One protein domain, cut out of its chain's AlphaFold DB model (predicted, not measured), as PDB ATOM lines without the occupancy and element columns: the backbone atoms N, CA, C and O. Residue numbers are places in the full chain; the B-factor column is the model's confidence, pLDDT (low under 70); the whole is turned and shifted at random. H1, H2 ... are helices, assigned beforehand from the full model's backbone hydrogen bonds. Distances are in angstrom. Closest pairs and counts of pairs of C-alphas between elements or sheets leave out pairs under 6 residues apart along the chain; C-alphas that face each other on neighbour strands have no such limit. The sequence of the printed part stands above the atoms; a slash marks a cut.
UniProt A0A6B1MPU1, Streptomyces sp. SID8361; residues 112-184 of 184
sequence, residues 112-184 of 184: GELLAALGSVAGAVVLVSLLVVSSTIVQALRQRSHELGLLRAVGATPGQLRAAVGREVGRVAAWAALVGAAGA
ATOM      1  N   GLY A 112     270.617 265.824 230.756       71.69
ATOM      2  CA  GLY A 112     271.822 265.135 231.217       71.69
ATOM      3  C   GLY A 112     272.044 265.300 232.720       71.69
ATOM      4  O   GLY A 112     272.232 264.309 233.425       71.69
ATOM      5  N   GLU A 113     271.934 266.527 233.227       76.94
ATOM      6  CA  GLU A 113     272.061 266.823 234.659       76.94
ATOM      7  C   GLU A 113     270.971 266.144 235.496       76.94
ATOM      8  O   GLU A 113     271.270 265.546 236.531       76.94
ATOM      9  N   LEU A 114     269.718 266.155 235.030       80.62
ATOM     10  CA  LEU A 114     268.615 265.458 235.699       80.62
ATOM     11  C   LEU A 114     268.842 263.944 235.751       80.62
ATOM     12  O   LEU A 114     268.642 263.328 236.797       80.62
ATOM     13  N   LEU A 115     269.287 263.334 234.649       83.06
ATOM     14  CA  LEU A 115     269.604 261.904 234.612       83.06
ATOM     15  C   LEU A 115     270.786 261.563 235.523       83.06
ATOM     16  O   LEU A 115     270.738 260.551 236.218       83.06
ATOM     17  N   ALA A 116     271.815 262.410 235.569       85.06
ATOM     18  CA  ALA A 116     272.939 262.242 236.483       85.06
ATOM     19  C   ALA A 116     272.497 262.360 237.952       85.06
ATOM     20  O   ALA A 116     272.890 261.539 238.782       85.06
ATOM     21  N   ALA A 117     271.624 263.320 238.271       89.50
ATOM     22  CA  ALA A 117     271.058 263.482 239.606       89.50
ATOM     23  C   ALA A 117     270.229 262.252 240.011       89.50
ATOM     24  O   ALA A 117     270.478 261.665 241.067       89.50
ATOM     25  N   LEU A 118     269.316 261.794 239.148       91.00
ATOM     26  CA  LEU A 118     268.534 260.573 239.367       91.00
ATOM     27  C   LEU A 118     269.437 259.341 239.517       91.00
ATOM     28  O   LEU A 118     269.221 258.527 240.413       91.00
ATOM     29  N   GLY A 119     270.483 259.237 238.695       92.94
ATOM     30  CA  GLY A 119     271.491 258.185 238.785       92.94
ATOM     31  C   GLY A 119     272.235 258.195 240.121       92.94
ATOM     32  O   GLY A 119     272.432 257.138 240.718       92.94
ATOM     33  N   SER A 120     272.589 259.374 240.640       95.00
ATOM     34  CA  SER A 120     273.263 259.495 241.939       95.00
ATOM     35  C   SER A 120     272.364 259.063 243.103       95.00
ATOM     36  O   SER A 120     272.805 258.310 243.974       95.00
ATOM     37  N   VAL A 121     271.083 259.452 243.081       96.38
ATOM     38  CA  VAL A 121     270.087 259.031 244.076       96.38
ATOM     39  C   VAL A 121     269.863 257.522 244.001       96.38
ATOM     40  O   VAL A 121     269.918 256.845 245.028       96.38
ATOM     41  N   ALA A 122     269.678 256.969 242.799       94.62
ATOM     42  CA  ALA A 122     269.525 255.529 242.604       94.62
ATOM     43  C   ALA A 122     270.751 254.754 243.118       94.62
ATOM     44  O   ALA A 122     270.604 253.763 243.836       94.62
ATOM     45  N   GLY A 123     271.961 255.243 242.831       95.56
ATOM     46  CA  GLY A 123     273.203 254.668 243.344       95.56
ATOM     47  C   GLY A 123     273.270 254.675 244.874       95.56
ATOM     48  O   GLY A 123     273.585 253.651 245.484       95.56
ATOM     49  N   ALA A 124     272.908 255.792 245.511       96.94
ATOM     50  CA  ALA A 124     272.860 255.895 246.968       96.94
ATOM     51  C   ALA A 124     271.861 254.899 247.585       96.94
ATOM     52  O   ALA A 124     272.194 254.210 248.550       96.94
ATOM     53  N   VAL A 125     270.667 254.764 247.000       96.81
ATOM     54  CA  VAL A 125     269.644 253.803 247.446       96.81
ATOM     55  C   VAL A 125     270.155 252.364 247.359       96.81
ATOM     56  O   VAL A 125     269.967 251.593 248.304       96.81
ATOM     57  N   VAL A 126     270.843 251.996 246.274       96.19
ATOM     58  CA  VAL A 126     271.439 250.657 246.122       96.19
ATOM     59  C   VAL A 126     272.504 250.406 247.190       96.19
ATOM     60  O   VAL A 126     272.480 249.356 247.833       96.19
ATOM     61  N   LEU A 127     273.401 251.366 247.436       97.94
ATOM     62  CA  LEU A 127     274.441 251.238 248.462       97.94
ATOM     63  C   LEU A 127     273.847 251.044 249.863       97.94
ATOM     64  O   LEU A 127     274.254 250.133 250.586       97.94
ATOM     65  N   VAL A 128     272.856 251.861 250.230       97.88
ATOM     66  CA  VAL A 128     272.154 251.741 251.516       97.88
ATOM     67  C   VAL A 128     271.442 250.392 251.619       97.88
ATOM     68  O   VAL A 128     271.550 249.717 252.640       97.88
ATOM     69  N   SER A 129     270.771 249.953 250.553       95.38
ATOM     70  CA  SER A 129     270.073 248.663 250.522       95.38
ATOM     71  C   SER A 129     271.033 247.490 250.724       95.38
ATOM     72  O   SER A 129     270.756 246.601 251.526       95.38
ATOM     73  N   LEU A 130     272.197 247.502 250.063       94.94
ATOM     74  CA  LEU A 130     273.231 246.479 250.242       94.94
ATOM     75  C   LEU A 130     273.764 246.443 251.677       94.94
ATOM     76  O   LEU A 130     273.963 245.358 252.228       94.94
ATOM     77  N   LEU A 131     273.962 247.609 252.300       97.25
ATOM     78  CA  LEU A 131     274.383 247.701 253.698       97.25
ATOM     79  C   LEU A 131     273.341 247.077 254.636       97.25
ATOM     80  O   LEU A 131     273.697 246.264 255.493       97.25
ATOM     81  N   VAL A 132     272.064 247.421 254.454       96.19
ATOM     82  CA  VAL A 132     270.952 246.877 255.248       96.19
ATOM     83  C   VAL A 132     270.863 245.363 255.075       96.19
ATOM     84  O   VAL A 132     270.914 244.637 256.065       96.19
ATOM     85  N   VAL A 133     270.822 244.873 253.833       93.12
ATOM     86  CA  VAL A 133     270.732 243.437 253.522       93.12
ATOM     87  C   VAL A 133     271.917 242.668 254.104       93.12
ATOM     88  O   VAL A 133     271.726 241.625 254.730       93.12
ATOM     89  N   SER A 134     273.138 243.188 253.959       92.31
ATOM     90  CA  SER A 134     274.342 242.580 254.536       92.31
ATOM     91  C   SER A 134     274.248 242.484 256.062       92.31
ATOM     92  O   SER A 134     274.482 241.416 256.631       92.31
ATOM     93  N   SER A 135     273.826 243.565 256.726       95.44
ATOM     94  CA  SER A 135     273.626 243.590 258.179       95.44
ATOM     95  C   SER A 135     272.602 242.541 258.626       95.44
ATOM     96  O   SER A 135     272.865 241.762 259.547       95.44
ATOM     97  N   THR A 136     271.475 242.436 257.918       93.31
ATOM     98  CA  THR A 136     270.438 241.436 258.196       93.31
ATOM     99  C   THR A 136     270.953 240.009 258.008       93.31
ATOM    100  O   THR A 136     270.708 239.156 258.862       93.31
ATOM    101  N   ILE A 137     271.721 239.733 256.948       90.88
ATOM    102  CA  ILE A 137     272.320 238.408 256.717       90.88
ATOM    103  C   ILE A 137     273.298 238.061 257.842       90.88
ATOM    104  O   ILE A 137     273.242 236.961 258.390       90.88
ATOM    105  N   VAL A 138     274.177 238.990 258.228       91.56
ATOM    106  CA  VAL A 138     275.121 238.778 259.336       91.56
ATOM    107  C   VAL A 138     274.370 238.498 260.638       91.56
ATOM    108  O   VAL A 138     274.762 237.601 261.388       91.56
ATOM    109  N   GLN A 139     273.284 239.222 260.904       92.75
ATOM    110  CA  GLN A 139     272.455 239.010 262.086       92.75
ATOM    111  C   GLN A 139     271.780 237.629 262.074       92.75
ATOM    112  O   GLN A 139     271.871 236.904 263.067       92.75
ATOM    113  N   ALA A 140     271.194 237.221 260.946       88.88
ATOM    114  CA  ALA A 140     270.587 235.899 260.778       88.88
ATOM    115  C   ALA A 140     271.615 234.762 260.941       88.88
ATOM    116  O   ALA A 140     271.356 233.758 261.607       88.88
ATOM    117  N   LEU A 141     272.825 234.936 260.398       88.50
ATOM    118  CA  LEU A 141     273.910 233.964 260.547       88.50
ATOM    119  C   LEU A 141     274.400 233.848 261.992       88.50
ATOM    120  O   LEU A 141     274.707 232.744 262.443       88.50
ATOM    121  N   ARG A 142     274.450 234.959 262.740       89.44
ATOM    122  CA  ARG A 142     274.788 234.930 264.172       89.44
ATOM    123  C   ARG A 142     273.766 234.115 264.964       89.44
ATOM    124  O   ARG A 142     274.178 233.296 265.783       89.44
ATOM    125  N   GLN A 143     272.473 234.272 264.677       89.12
ATOM    126  CA  GLN A 143     271.404 233.496 265.320       89.12
ATOM    127  C   GLN A 143     271.522 231.984 265.042       89.12
ATOM    128  O   GLN A 143     271.322 231.186 265.952       89.12
ATOM    129  N   ARG A 144     271.934 231.578 263.830       86.81
ATOM    130  CA  ARG A 144     272.139 230.161 263.444       86.81
ATOM    131  C   ARG A 144     273.534 229.595 263.732       86.81
ATOM    132  O   ARG A 144     273.822 228.446 263.394       86.81
ATOM    133  N   SER A 145     274.422 230.368 264.349       85.12
ATOM    134  CA  SER A 145     275.821 229.965 264.555       85.12
ATOM    135  C   SER A 145     275.975 228.666 265.358       85.12
ATOM    136  O   SER A 145     276.892 227.891 265.084       85.12
ATOM    137  N   HIS A 146     275.051 228.381 266.282       83.44
ATOM    138  CA  HIS A 146     275.041 227.145 267.067       83.44
ATOM    139  C   HIS A 146     274.741 225.903 266.206       83.44
ATOM    140  O   HIS A 146     275.446 224.901 266.292       83.44
ATOM    141  N   GLU A 147     273.762 225.989 265.300       86.81
ATOM    142  CA  GLU A 147     273.425 224.913 264.351       86.81
ATOM    143  C   GLU A 147     274.572 224.650 263.368       86.81
ATOM    144  O   GLU A 147     274.943 223.505 263.108       86.81
ATOM    145  N   LEU A 148     275.191 225.722 262.860       84.69
ATOM    146  CA  LEU A 148     276.360 225.628 261.984       84.69
ATOM    147  C   LEU A 148     277.566 225.017 262.714       84.69
ATOM    148  O   LEU A 148     278.343 224.281 262.105       84.69
ATOM    149  N   GLY A 149     277.708 225.289 264.014       82.50
ATOM    150  CA  GLY A 149     278.699 224.665 264.889       82.50
ATOM    151  C   GLY A 149     278.490 223.157 265.037       82.50
ATOM    152  O   GLY A 149     279.449 222.400 264.897       82.50
ATOM    153  N   LEU A 150     277.244 222.714 265.225       87.12
ATOM    154  CA  LEU A 150     276.891 221.291 265.300       87.12
ATOM    155  C   LEU A 150     277.165 220.558 263.981       87.12
ATOM    156  O   LEU A 150     277.779 219.495 263.987       87.12
ATOM    157  N   LEU A 151     276.801 221.144 262.835       85.00
ATOM    158  CA  LEU A 151     277.114 220.562 261.521       85.00
ATOM    159  C   LEU A 151     278.624 220.426 261.297       85.00
ATOM    160  O   LEU A 151     279.096 219.446 260.722       85.00
ATOM    161  N   ARG A 152     279.398 221.397 261.786       85.12
ATOM    162  CA  ARG A 152     280.859 221.366 261.718       85.12
ATOM    163  C   ARG A 152     281.460 220.311 262.649       85.12
ATOM    164  O   ARG A 152     282.451 219.692 262.275       85.12
ATOM    165  N   ALA A 153     280.845 220.060 263.806       89.00
ATOM    166  CA  ALA A 153     281.239 218.984 264.716       89.00
ATOM    167  C   ALA A 153     281.043 217.585 264.098       89.00
ATOM    168  O   ALA A 153     281.811 216.676 264.393       89.00
ATOM    169  N   VAL A 154     280.079 217.433 263.183       87.81
ATOM    170  CA  VAL A 154     279.844 216.196 262.406       87.81
ATOM    171  C   VAL A 154     280.691 216.148 261.113       87.81
ATOM    172  O   VAL A 154     280.574 215.226 260.313       87.81
ATOM    173  N   GLY A 155     281.598 217.114 260.906       88.62
ATOM    174  CA  GLY A 155     282.592 217.091 259.824       88.62
ATOM    175  C   GLY A 155     282.263 217.942 258.594       88.62
ATOM    176  O   GLY A 155     282.975 217.862 257.593       88.62
ATOM    177  N   ALA A 156     281.225 218.784 258.634       89.12
ATOM    178  CA  ALA A 156     280.924 219.681 257.519       89.12
ATOM    179  C   ALA A 156     282.049 220.710 257.290       89.12
ATOM    180  O   ALA A 156     282.534 221.364 258.219       89.12
ATOM    181  N   THR A 157     282.451 220.902 256.031       90.00
ATOM    182  CA  THR A 157     283.557 221.810 255.688       90.00
ATOM    183  C   THR A 157     283.091 223.273 255.561       90.00
ATOM    184  O   THR A 157     281.955 223.543 255.160       90.00
ATOM    185  N   PRO A 158     283.962 224.272 255.819       81.69
ATOM    186  CA  PRO A 158     283.595 225.692 255.735       81.69
ATOM    187  C   PRO A 158     283.140 226.139 254.339       81.69
ATOM    188  O   PRO A 158     282.369 227.089 254.214       81.69
ATOM    189  N   GLY A 159     283.633 225.484 253.282       84.31
ATOM    190  CA  GLY A 159     283.203 225.734 251.905       84.31
ATOM    191  C   GLY A 159     281.768 225.266 251.653       84.31
ATOM    192  O   GLY A 159     280.983 226.005 251.064       84.31
ATOM    193  N   GLN A 160     281.394 224.094 252.178       88.38
ATOM    194  CA  GLN A 160     280.034 223.555 252.063       88.38
ATOM    195  C   GLN A 160     279.009 224.432 252.785       88.38
ATOM    196  O   GLN A 160     277.946 224.705 252.228       88.38
ATOM    197  N   LEU A 161     279.346 224.936 253.977       85.19
ATOM    198  CA  LEU A 161     278.477 225.854 254.721       85.19
ATOM    199  C   LEU A 161     278.261 227.169 253.959       85.19
ATOM    200  O   LEU A 161     277.121 227.588 253.773       85.19
ATOM    201  N   ARG A 162     279.334 227.797 253.456       86.44
ATOM    202  CA  ARG A 162     279.221 229.042 252.674       86.44
ATOM    203  C   ARG A 162     278.418 228.846 251.389       86.44
ATOM    204  O   ARG A 162     277.585 229.685 251.067       86.44
ATOM    205  N   ALA A 163     278.616 227.730 250.688       88.88
ATOM    206  CA  ALA A 163     277.867 227.412 249.473       88.88
ATOM    207  C   ALA A 163     276.383 227.104 249.750       88.88
ATOM    208  O   ALA A 163     275.518 227.439 248.942       88.88
ATOM    209  N   ALA A 164     276.056 226.470 250.878       88.62
ATOM    210  CA  ALA A 164     274.672 226.234 251.280       88.62
ATOM    211  C   ALA A 164     273.945 227.552 251.592       88.62
ATOM    212  O   ALA A 164     272.895 227.811 251.004       88.62
ATOM    213  N   VAL A 165     274.557 228.413 252.412       88.12
ATOM    214  CA  VAL A 165     274.031 229.747 252.746       88.12
ATOM    215  C   VAL A 165     273.903 230.613 251.492       88.12
ATOM    216  O   VAL A 165     272.857 231.213 251.264       88.12
ATOM    217  N   GLY A 166     274.925 230.638 250.631       88.62
ATOM    218  CA  GLY A 166     274.893 231.406 249.385       88.62
ATOM    219  C   GLY A 166     273.739 230.997 248.465       88.62
ATOM    220  O   GLY A 166     273.089 231.857 247.877       88.62
ATOM    221  N   ARG A 167     273.415 229.698 248.391       93.25
ATOM    222  CA  ARG A 167     272.254 229.201 247.628       93.25
ATOM    223  C   ARG A 167     270.915 229.581 248.252       93.25
ATOM    224  O   ARG A 167     269.926 229.691 247.534       93.25
ATOM    225  N   GLU A 168     270.832 229.695 249.570       90.12
ATOM    226  CA  GLU A 168     269.614 230.136 250.255       90.12
ATOM    227  C   GLU A 168     269.389 231.635 250.045       90.12
ATOM    228  O   GLU A 168     268.346 232.028 249.525       90.12
ATOM    229  N   VAL A 169     270.415 232.448 250.312       92.12
ATOM    230  CA  VAL A 169     270.395 233.897 250.063       92.12
ATOM    231  C   VAL A 169     270.106 234.190 248.593       92.12
ATOM    232  O   VAL A 169     269.248 235.014 248.296       92.12
ATOM    233  N   GLY A 170     270.751 233.475 247.667       91.94
ATOM    234  CA  GLY A 170     270.516 233.635 246.231       91.94
ATOM    235  C   GLY A 170     269.073 233.335 245.817       91.94
ATOM    236  O   GLY A 170     268.523 234.043 244.980       91.94
ATOM    237  N   ARG A 171     268.421 232.341 246.436       95.00
ATOM    238  CA  ARG A 171     267.002 232.037 246.180       95.00
ATOM    239  C   ARG A 171     266.077 233.132 246.702       95.00
ATOM    240  O   ARG A 171     265.155 233.521 245.993       95.00
ATOM    241  N   VAL A 172     266.330 233.650 247.904       92.19
ATOM    242  CA  VAL A 172     265.556 234.773 248.463       92.19
ATOM    243  C   VAL A 172     265.741 236.030 247.612       92.19
ATOM    244  O   VAL A 172     264.761 236.684 247.269       92.19
ATOM    245  N   ALA A 173     266.978 236.328 247.210       90.94
ATOM    246  CA  ALA A 173     267.293 237.456 246.341       90.94
ATOM    247  C   ALA A 173     266.613 237.333 244.971       90.94
ATOM    248  O   ALA A 173     266.076 238.317 244.474       90.94
ATOM    249  N   ALA A 174     266.574 236.132 244.386       94.56
ATOM    250  CA  ALA A 174     265.872 235.890 243.129       94.56
ATOM    251  C   ALA A 174     264.365 236.165 243.254       94.56
ATOM    252  O   ALA A 174     263.800 236.856 242.413       94.56
ATOM    253  N   TRP A 175     263.720 235.692 244.326       95.50
ATOM    254  CA  TRP A 175     262.307 235.994 244.577       95.50
ATOM    255  C   TRP A 175     262.057 237.485 244.793       95.50
ATOM    256  O   TRP A 175     261.133 238.037 244.202       95.50
ATOM    257  N   ALA A 176     262.900 238.148 245.585       89.69
ATOM    258  CA  ALA A 176     262.813 239.587 245.793       89.69
ATOM    259  C   ALA A 176     262.978 240.363 244.474       89.69
ATOM    260  O   ALA A 176     262.226 241.299 244.222       89.69
ATOM    261  N   ALA A 177     263.908 239.943 243.609       90.19
ATOM    262  CA  ALA A 177     264.119 240.543 242.296       90.19
ATOM    263  C   ALA A 177     262.914 240.346 241.367       90.19
ATOM    264  O   ALA A 177     262.518 241.290 240.694       90.19
ATOM    265  N   LEU A 178     262.297 239.159 241.357       94.50
ATOM    266  CA  LEU A 178     261.091 238.896 240.566       94.50
ATOM    267  C   LEU A 178     259.905 239.748 241.026       94.50
ATOM    268  O   LEU A 178     259.220 240.339 240.198       94.50
ATOM    269  N   VAL A 179     259.679 239.840 242.339       94.56
ATOM    270  CA  VAL A 179     258.612 240.681 242.903       94.56
ATOM    271  C   VAL A 179     258.883 242.157 242.617       94.56
ATOM    272  O   VAL A 179     257.975 242.873 242.206       94.56
ATOM    273  N   GLY A 180     260.132 242.600 242.777       88.25
ATOM    274  CA  GLY A 180     260.543 243.961 242.441       88.25
ATOM    275  C   GLY A 180     260.331 244.283 240.962       88.25
ATOM    276  O   GLY A 180     259.770 245.324 240.649       88.25
ATOM    277  N   ALA A 181     260.705 243.373 240.060       89.00
ATOM    278  CA  ALA A 181     260.521 243.538 238.620       89.00
ATOM    279  C   ALA A 181     259.045 243.535 238.193       89.00
ATOM    280  O   ALA A 181     258.708 244.167 237.202       89.00
ATOM    281  N   ALA A 182     258.167 242.837 238.918       89.06
ATOM    282  CA  ALA A 182     256.729 242.850 238.651       89.06
ATOM    283  C   ALA A 182     256.022 244.112 239.180       89.06
ATOM    284  O   ALA A 182     254.930 244.434 238.719       89.06
ATOM    285  N   GLY A 183     256.607 244.781 240.180       75.00
ATOM    286  CA  GLY A 183     256.074 246.011 240.768       75.00
ATOM    287  C   GLY A 183     256.650 247.310 240.193       75.00
ATOM    288  O   GLY A 183     256.140 248.372 240.548       75.00
ATOM    289  N   ALA A 184     257.703 247.232 239.374       69.25
ATOM    290  CA  ALA A 184     258.319 248.355 238.659       69.25
ATOM    291  C   ALA A 184     257.631 248.601 237.311       69.25
ATOM    292  O   ALA A 184     257.483 249.791 236.951       69.25
TER     293      ALA A 184
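This is residues 112 to 184 of the 184 residues of a protein of Streptomyces sp. SID8361 (UniProt A0A6B1MPU1). A long helix, H1, runs to a short turning helix, H2, and H3 then folds back slantwise past the later part of H1, leaving the three loosely assembled. Residues 112 to 132 of H1 stick out as a long arm at one end, and residues 174 to 184 stick out too. The printed part has 73 residues, is all helix in the order H1, H2, H3, and is extended, with a radius of gyration of the C-alphas of 17.4 A and spans of 58 by 22 by 19 A.

H1, residues 112 to 143, and H2, residues 145 to 153, meet only through their link. H2 and H3, residues 158 to 183, are close but not clearly touching: their closest C-alphas, of Leu 148 and Leu 161, are 7.6 A apart. They run opposite ways at a steep tilt of 41 degrees. H1 and H3 are only just apart, closest 8.3 A. In H1, H2 and H3 every O i to N i+4 pair is within hydrogen-bond range.

H1 begins at C-alpha 112, (271.822, 265.135, 231.217), and is 46.5 A long. H2 measures 12.2 A. H3 measures 37.3 A and ends at C-alpha 183, (256.074, 246.011, 240.768).

The farthest C-alphas, of Gly 112 and Val 154, are 58.6 A apart. The printed part has no cut, and both links are tight. Residue 184 is under pLDDT 70.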